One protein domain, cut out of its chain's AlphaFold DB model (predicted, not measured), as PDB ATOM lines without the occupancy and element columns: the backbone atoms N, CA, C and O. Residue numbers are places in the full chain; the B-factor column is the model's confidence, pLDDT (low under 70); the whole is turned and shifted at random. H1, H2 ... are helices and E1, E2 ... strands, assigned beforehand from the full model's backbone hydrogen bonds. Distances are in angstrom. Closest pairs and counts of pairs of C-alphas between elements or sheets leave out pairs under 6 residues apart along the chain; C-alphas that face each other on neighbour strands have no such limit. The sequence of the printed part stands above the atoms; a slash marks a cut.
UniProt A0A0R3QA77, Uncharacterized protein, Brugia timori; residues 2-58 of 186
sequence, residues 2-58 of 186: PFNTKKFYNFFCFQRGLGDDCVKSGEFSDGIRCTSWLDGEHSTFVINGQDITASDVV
ATOM      1  N   PRO A   2     217.336 236.677 215.377       43.56
ATOM      2  CA  PRO A   2     217.822 237.188 214.086       43.56
ATOM      3  C   PRO A   2     218.126 236.092 213.022       43.56
ATOM      4  O   PRO A   2     218.031 234.903 213.290       43.56
ATOM      5  N   PHE A   3     218.565 236.562 211.843       27.14
ATOM      6  CA  PHE A   3     219.302 235.884 210.760       27.14
ATOM      7  C   PHE A   3     218.599 234.804 209.916       27.14
ATOM      8  O   PHE A   3     218.509 233.644 210.292       27.14
ATOM      9  N   ASN A   4     218.377 235.130 208.636       27.69
ATOM     10  CA  ASN A   4     219.142 234.410 207.618       27.69
ATOM     11  C   ASN A   4     219.561 235.345 206.473       27.69
ATOM     12  O   ASN A   4     218.823 235.629 205.532       27.69
ATOM     13  N   THR A   5     220.779 235.858 206.609       31.23
ATOM     14  CA  THR A   5     221.567 236.513 205.569       31.23
ATOM     15  C   THR A   5     221.781 235.556 204.400       31.23
ATOM     16  O   THR A   5     222.654 234.689 204.463       31.23
ATOM     17  N   LYS A   6     221.078 235.757 203.282       31.22
ATOM     18  CA  LYS A   6     221.655 235.370 201.992       31.22
ATOM     19  C   LYS A   6     222.785 236.353 201.704       31.22
ATOM     20  O   LYS A   6     222.553 237.443 201.197       31.22
ATOM     21  N   LYS A   7     224.005 235.967 202.094       31.06
ATOM     22  CA  LYS A   7     225.251 236.504 201.540       31.06
ATOM     23  C   LYS A   7     225.104 236.499 200.016       31.06
ATOM     24  O   LYS A   7     225.160 235.435 199.401       31.06
ATOM     25  N   PHE A   8     224.876 237.666 199.422       38.19
ATOM     26  CA  PHE A   8     225.168 237.873 198.013       38.19
ATOM     27  C   PHE A   8     226.679 237.696 197.887       38.19
ATOM     28  O   PHE A   8     227.450 238.505 198.391       38.19
ATOM     29  N   TYR A   9     227.113 236.575 197.321       40.91
ATOM     30  CA  TYR A   9     228.487 236.472 196.859       40.91
ATOM     31  C   TYR A   9     228.650 237.520 195.756       40.91
ATOM     32  O   TYR A   9     227.921 237.472 194.766       40.91
ATOM     33  N   ASN A  10     229.568 238.468 195.947       54.84
ATOM     34  CA  ASN A  10     230.007 239.399 194.912       54.84
ATOM     35  C   ASN A  10     230.573 238.585 193.747       54.84
ATOM     36  O   ASN A  10     231.713 238.126 193.785       54.84
ATOM     37  N   PHE A  11     229.738 238.311 192.749       72.00
ATOM     38  CA  PHE A  11     230.120 237.495 191.608       72.00
ATOM     39  C   PHE A  11     230.455 238.406 190.432       72.00
ATOM     40  O   PHE A  11     229.562 238.949 189.781       72.00
ATOM     41  N   PHE A  12     231.750 238.551 190.166       83.19
ATOM     42  CA  PHE A  12     232.256 239.215 188.974       83.19
ATOM     43  C   PHE A  12     232.307 238.213 187.819       83.19
ATOM     44  O   PHE A  12     233.029 237.219 187.864       83.19
ATOM     45  N   CYS A  13     231.530 238.472 186.769       87.25
ATOM     46  CA  CYS A  13     231.567 237.702 185.534       87.25
ATOM     47  C   CYS A  13     232.310 238.500 184.465       87.25
ATOM     48  O   CYS A  13     231.885 239.592 184.090       87.25
ATOM     49  N   PHE A  14     233.411 237.942 183.973       88.62
ATOM     50  CA  PHE A  14     234.238 238.565 182.949       88.62
ATOM     51  C   PHE A  14     233.875 237.999 181.582       88.62
ATOM     52  O   PHE A  14     233.778 236.783 181.402       88.62
ATOM     53  N   GLN A  15     233.668 238.881 180.614       90.62
ATOM     54  CA  GLN A  15     233.267 238.536 179.260       90.62
ATOM     55  C   GLN A  15     234.146 239.293 178.273       90.62
ATOM     56  O   GLN A  15     234.337 240.500 178.398       90.62
ATOM     57  N   ARG A  16     234.661 238.584 177.270       90.38
ATOM     58  CA  ARG A  16     235.406 239.172 176.158       90.38
ATOM     59  C   ARG A  16     234.626 238.969 174.868       90.38
ATOM     60  O   ARG A  16     234.340 237.835 174.487       90.38
ATOM     61  N   GLY A  17     234.259 240.072 174.226       90.50
ATOM     62  CA  GLY A  17     233.613 240.092 172.919       90.50
ATOM     63  C   GLY A  17     234.621 240.128 171.769       90.50
ATOM     64  O   GLY A  17     235.813 239.918 171.952       90.50
ATOM     65  N   LEU A  18     234.141 240.435 170.563       89.19
ATOM     66  CA  LEU A  18     234.964 240.683 169.369       89.19
ATOM     67  C   LEU A  18     235.233 242.190 169.196       89.19
ATOM     68  O   LEU A  18     234.983 242.762 168.138       89.19
ATOM     69  N   GLY A  19     235.714 242.848 170.250       89.38
ATOM     70  CA  GLY A  19     235.993 244.285 170.217       89.38
ATOM     71  C   GLY A  19     235.975 244.971 171.574       89.38
ATOM     72  O   GLY A  19     236.643 245.991 171.719       89.38
ATOM     73  N   ASP A  20     235.274 244.388 172.545       90.94
ATOM     74  CA  ASP A  20     235.065 244.974 173.865       90.94
ATOM     75  C   ASP A  20     235.299 243.939 174.968       90.94
ATOM     76  O   ASP A  20     235.030 242.744 174.804       90.94
ATOM     77  N   ASP A  21     235.787 244.420 176.105       91.00
ATOM     78  CA  ASP A  21     235.941 243.667 177.346       91.00
ATOM     79  C   ASP A  21     234.892 244.175 178.348       91.00
ATOM     80  O   ASP A  21     234.791 245.381 178.584       91.00
ATOM     81  N   CYS A  22     234.113 243.265 178.934       90.38
ATOM     82  CA  CYS A  22     233.000 243.584 179.824       90.38
ATOM     83  C   CYS A  22     233.074 242.830 181.156       90.38
ATOM     84  O   CYS A  22     233.377 241.636 181.200       90.38
ATOM     85  N   VAL A  23     232.718 243.506 182.246       91.12
ATOM     86  CA  VAL A  23     232.542 242.910 183.575       91.12
ATOM     87  C   VAL A  23     231.103 243.109 184.013       91.12
ATOM     88  O   VAL A  23     230.599 244.231 184.032       91.12
ATOM     89  N   LYS A  24     230.447 242.018 184.394       89.69
ATOM     90  CA  LYS A  24     229.105 242.020 184.969       89.69
ATOM     91  C   LYS A  24     229.201 241.765 186.472       89.69
ATOM     92  O   LYS A  24     229.834 240.793 186.882       89.69
ATOM     93  N   SER A  25     228.568 242.615 187.272       87.94
ATOM     94  CA  SER A  25     228.503 242.495 188.732       87.94
ATOM     95  C   SER A  25     227.187 243.072 189.245       87.94
ATOM     96  O   SER A  25     226.661 244.026 188.677       87.94
ATOM     97  N   GLY A  26     226.666 242.509 190.338       84.94
ATOM     98  CA  GLY A  26     225.501 243.060 191.040       84.94
ATOM     99  C   GLY A  26     225.783 244.385 191.758       84.94
ATOM    100  O   GLY A  26     224.844 245.045 192.185       84.94
ATOM    101  N   GLU A  27     227.055 244.777 191.881       84.38
ATOM    102  CA  GLU A  27     227.468 246.044 192.502       84.38
ATOM    103  C   GLU A  27     227.351 247.248 191.557       84.38
ATOM    104  O   GLU A  27     227.324 248.394 192.004       84.38
ATOM    105  N   PHE A  28     227.282 247.015 190.245       85.94
ATOM    106  CA  PHE A  28     227.149 248.093 189.271       85.94
ATOM    107  C   PHE A  28     225.684 248.513 189.134       85.94
ATOM    108  O   PHE A  28     224.810 247.659 189.009       85.94
ATOM    109  N   SER A  29     225.424 249.825 189.060       83.19
ATOM    110  CA  SER A  29     224.075 250.384 188.854       83.19
ATOM    111  C   SER A  29     223.377 249.815 187.615       83.19
ATOM    112  O   SER A  29     222.201 249.474 187.669       83.19
ATOM    113  N   ASP A  30     224.135 249.652 186.527       84.31
ATOM    114  CA  ASP A  30     223.649 249.120 185.246       84.31
ATOM    115  C   ASP A  30     223.890 247.603 185.123       84.31
ATOM    116  O   ASP A  30     223.626 246.986 184.092       84.31
ATOM    117  N   GLY A  31     224.456 246.983 186.165       86.06
ATOM    118  CA  GLY A  31     224.818 245.568 186.218       86.06
ATOM    119  C   GLY A  31     226.030 245.160 185.369       86.06
ATOM    120  O   GLY A  31     226.573 244.076 185.583       86.06
ATOM    121  N   ILE A  32     226.486 245.988 184.422       90.69
ATOM    122  CA  ILE A  32     227.613 245.695 183.524       90.69
ATOM    123  C   ILE A  32     228.420 246.957 183.195       90.69
ATOM    124  O   ILE A  32     227.873 248.048 183.051       90.69
ATOM    125  N   ARG A  33     229.735 246.804 183.056       90.25
ATOM    126  CA  ARG A  33     230.657 247.828 182.554       90.25
ATOM    127  C   ARG A  33     231.449 247.238 181.398       90.25
ATOM    128  O   ARG A  33     231.886 246.096 181.501       90.25
ATOM    129  N   CYS A  34     231.625 247.996 180.322       89.81
ATOM    130  CA  CYS A  34     232.348 247.567 179.128       89.81
ATOM    131  C   CYS A  34     233.299 248.666 178.659       89.81
ATOM    132  O   CYS A  34     232.976 249.849 178.764       89.81
ATOM    133  N   THR A  35     234.442 248.276 178.102       90.94
ATOM    134  CA  THR A  35     235.366 249.183 177.403       90.94
ATOM    135  C   THR A  35     235.841 248.544 176.113       90.94
ATOM    136  O   THR A  35     236.147 247.346 176.101       90.94
ATOM    137  N   SER A  36     235.979 249.351 175.062       89.88
ATOM    138  CA  SER A  36     236.568 248.872 173.819       89.88
ATOM    139  C   SER A  36     238.049 248.572 173.979       89.88
ATOM    140  O   SER A  36     238.757 249.227 174.743       89.88
ATOM    141  N   TRP A  37     238.544 247.614 173.197       87.19
ATOM    142  CA  TRP A  37     239.975 247.322 173.100       87.19
ATOM    143  C   TRP A  37     240.803 248.506 172.584       87.19
ATOM    144  O   TRP A  37     242.025 248.473 172.700       87.19
ATOM    145  N   LEU A  38     240.157 249.494 171.955       80.25
ATOM    146  CA  LEU A  38     240.800 250.640 171.309       80.25
ATOM    147  C   LEU A  38     240.806 251.913 172.169       80.25
ATOM    148  O   LEU A  38     241.630 252.785 171.922       80.25
ATOM    149  N   ASP A  39     239.920 252.012 173.162       73.69
ATOM    150  CA  ASP A  39     239.594 253.289 173.815       73.69
ATOM    151  C   ASP A  39     240.276 253.491 175.182       73.69
ATOM    152  O   ASP A  39     240.046 254.506 175.836       73.69
ATOM    153  N   GLY A  40     241.098 252.545 175.653       62.03
ATOM    154  CA  GLY A  40     241.639 252.582 177.015       62.03
ATOM    155  C   GLY A  40     243.115 252.213 177.129       62.03
ATOM    156  O   GLY A  40     243.567 251.237 176.536       62.03
ATOM    157  N   GLU A  41     243.844 252.944 177.979       65.56
ATOM    158  CA  GLU A  41     245.164 252.523 178.481       65.56
ATOM    159  C   GLU A  41     245.066 251.254 179.348       65.56
ATOM    160  O   GLU A  41     246.006 250.458 179.418       65.56
ATOM    161  N   HIS A  42     243.911 251.031 179.990       66.94
ATOM    162  CA  HIS A  42     243.648 249.892 180.871       66.94
ATOM    163  C   HIS A  42     242.308 249.220 180.538       66.94
ATOM    164  O   HIS A  42     241.303 249.887 180.300       66.94
ATOM    165  N   SER A  43     242.288 247.881 180.533       78.25
ATOM    166  CA  SER A  43     241.065 247.093 180.304       78.25
ATOM    167  C   SER A  43     240.067 247.285 181.452       78.25
ATOM    168  O   SER A  43     240.467 247.354 182.617       78.25
ATOM    169  N   THR A  44     238.761 247.274 181.151       83.81
ATOM    170  CA  THR A  44     237.678 247.238 182.155       83.81
ATOM    171  C   THR A  44     237.859 246.128 183.189       83.81
ATOM    172  O   THR A  44     237.409 246.278 184.323       83.81
ATOM    173  N   PHE A  45     238.554 245.042 182.837       85.12
ATOM    174  CA  PHE A  45     238.897 243.975 183.775       85.12
ATOM    175  C   PHE A  45     239.774 244.461 184.932       85.12
ATOM    176  O   PHE A  45     239.594 243.988 186.043       85.12
ATOM    177  N   VAL A  46     240.684 245.406 184.685       82.31
ATOM    178  CA  VAL A  46     241.580 245.983 185.703       82.31
ATOM    179  C   VAL A  46     240.871 247.081 186.493       82.31
ATOM    180  O   VAL A  46     241.055 247.199 187.696       82.31
ATOM    181  N   ILE A  47     240.048 247.888 185.818       81.88
ATOM    182  CA  ILE A  47     239.378 249.043 186.435       81.88
ATOM    183  C   ILE A  47     238.243 248.595 187.363       81.88
ATOM    184  O   ILE A  47     238.058 249.157 188.438       81.88
ATOM    185  N   ASN A  48     237.463 247.603 186.928       83.62
ATOM    186  CA  ASN A  48     236.217 247.200 187.581       83.62
ATOM    187  C   ASN A  48     236.244 245.755 188.103       83.62
ATOM    188  O   ASN A  48     235.275 245.318 188.719       83.62
ATOM    189  N   GLY A  49     237.292 244.981 187.808       78.00
ATOM    190  CA  GLY A  49     237.434 243.615 188.306       78.00
ATOM    191  C   GLY A  49     238.015 243.586 189.712       78.00
ATOM    192  O   GLY A  49     238.918 244.349 190.044       78.00
ATOM    193  N   GLN A  50     237.514 242.672 190.538       80.81
ATOM    194  CA  GLN A  50     238.060 242.450 191.872       80.81
ATOM    195  C   GLN A  50     239.395 241.695 191.787       80.81
ATOM    196  O   GLN A  50     239.456 240.623 191.186       80.81
ATOM    197  N   ASP A  51     240.442 242.254 192.401       81.38
ATOM    198  CA  ASP A  51     241.785 241.662 192.517       81.38
ATOM    199  C   ASP A  51     242.466 241.314 191.174       81.38
ATOM    200  O   ASP A  51     243.269 240.384 191.096       81.38
ATOM    201  N   ILE A  52     242.163 242.058 190.100       84.25
ATOM    202  CA  ILE A  52     242.784 241.884 188.776       84.25
ATOM    203  C   ILE A  52     243.777 243.012 188.502       84.25
ATOM    204  O   ILE A  52     243.417 244.187 188.485       84.25
ATOM    205  N   THR A  53     245.025 242.655 188.206       84.56
ATOM    206  CA  THR A  53     246.058 243.614 187.798       84.56
ATOM    207  C   THR A  53     246.298 243.583 186.289       84.56
ATOM    208  O   THR A  53     245.933 242.634 185.591       84.56
ATOM    209  N   ALA A  54     246.971 244.606 185.754       83.38
ATOM    210  CA  ALA A  54     247.317 244.661 184.332       83.38
ATOM    211  C   ALA A  54     248.181 243.469 183.870       83.38
ATOM    212  O   ALA A  54     248.069 243.039 182.725       83.38
ATOM    213  N   SER A  55     249.004 242.890 184.755       85.50
ATOM    214  CA  SER A  55     249.801 241.697 184.441       85.50
ATOM    215  C   SER A  55     248.976 240.418 184.303       85.50
ATOM    216  O   SER A  55     249.444 239.471 183.659       85.50
ATOM    217  N   ASP A  56     247.773 240.380 184.875       85.50
ATOM    218  CA  ASP A  56     246.882 239.219 184.829       85.50
ATOM    219  C   ASP A  56     246.066 239.167 183.538       85.50
ATOM    220  O   ASP A  56     245.633 238.089 183.127       85.50
ATOM    221  N   VAL A  57     245.880 240.310 182.874       86.81
ATOM    222  CA  VAL A  57     245.079 240.423 181.655       86.81
ATOM    223  C   VAL A  57     245.937 240.156 180.424       86.81
ATOM    224  O   VAL A  57     246.939 240.820 180.167       86.81
ATOM    225  N   VAL A  58     245.518 239.184 179.619       88.19
ATOM    226  CA  VAL A  58     246.138 238.897 178.324       88.19
ATOM    227  C   VAL A  58     245.479 239.783 177.259       88.19
ATOM    228  O   VAL A  58     244.242 239.807 177.173       88.19
TER     229      VAL A  58
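Overview. This is residues 2 to 58 of the 186 residues of an uncharacterized protein of Brugia timori (UniProt A0A0R3QA77). With little regular structure, this is a small sheet of three strands with the short helix H1 over one face; a leading tail, whose residues 2 to 7 stick out, adds to its length. The printed part has 57 residues, 19 in named elements ordered E1, E2, E3, H1, class mixed. The sheet, E1 - E2 - E3, is a meander, each strand the antiparallel neighbour of the one before. The whole is loose, radius of gyration of the C-alphas 13.5 A, spans 50 by 23 by 15 A.

Arrangement. E1, residues 13 to 16, and E2, residues 20 to 24, form a hairpin; N 15 and O 22, 2.8 A apart, are within hydrogen-bond range. E2 and E3, residues 32 to 36, form another, with N 23 and O 33 within range at 2.8 A. H1, residues 44 to 48, is on the sheet, height over the sheet 8.1 A, only just over E3 with 3 of its 5 C-alphas; the closest C-alphas, of Thr 35 and Thr 44, are 5.6 A apart. In H1 every O i to N i+4 pair is within hydrogen-bond range.

Along the chain. E1, 10.2 A long, begins at C-alpha 13 (231.567, 237.702, 185.534). E2 measures 12.9 A, E3 13.6 A. H1, 5.6 A, ends at C-alpha 48 (236.217, 247.200, 187.581).

Size, cuts and confidence. The farthest C-alphas, of Pro 2 and Leu 38, are 50.4 A apart. The printed part has no cut. Residues 2 to 10 and 40 to 42 have pLDDT under 70.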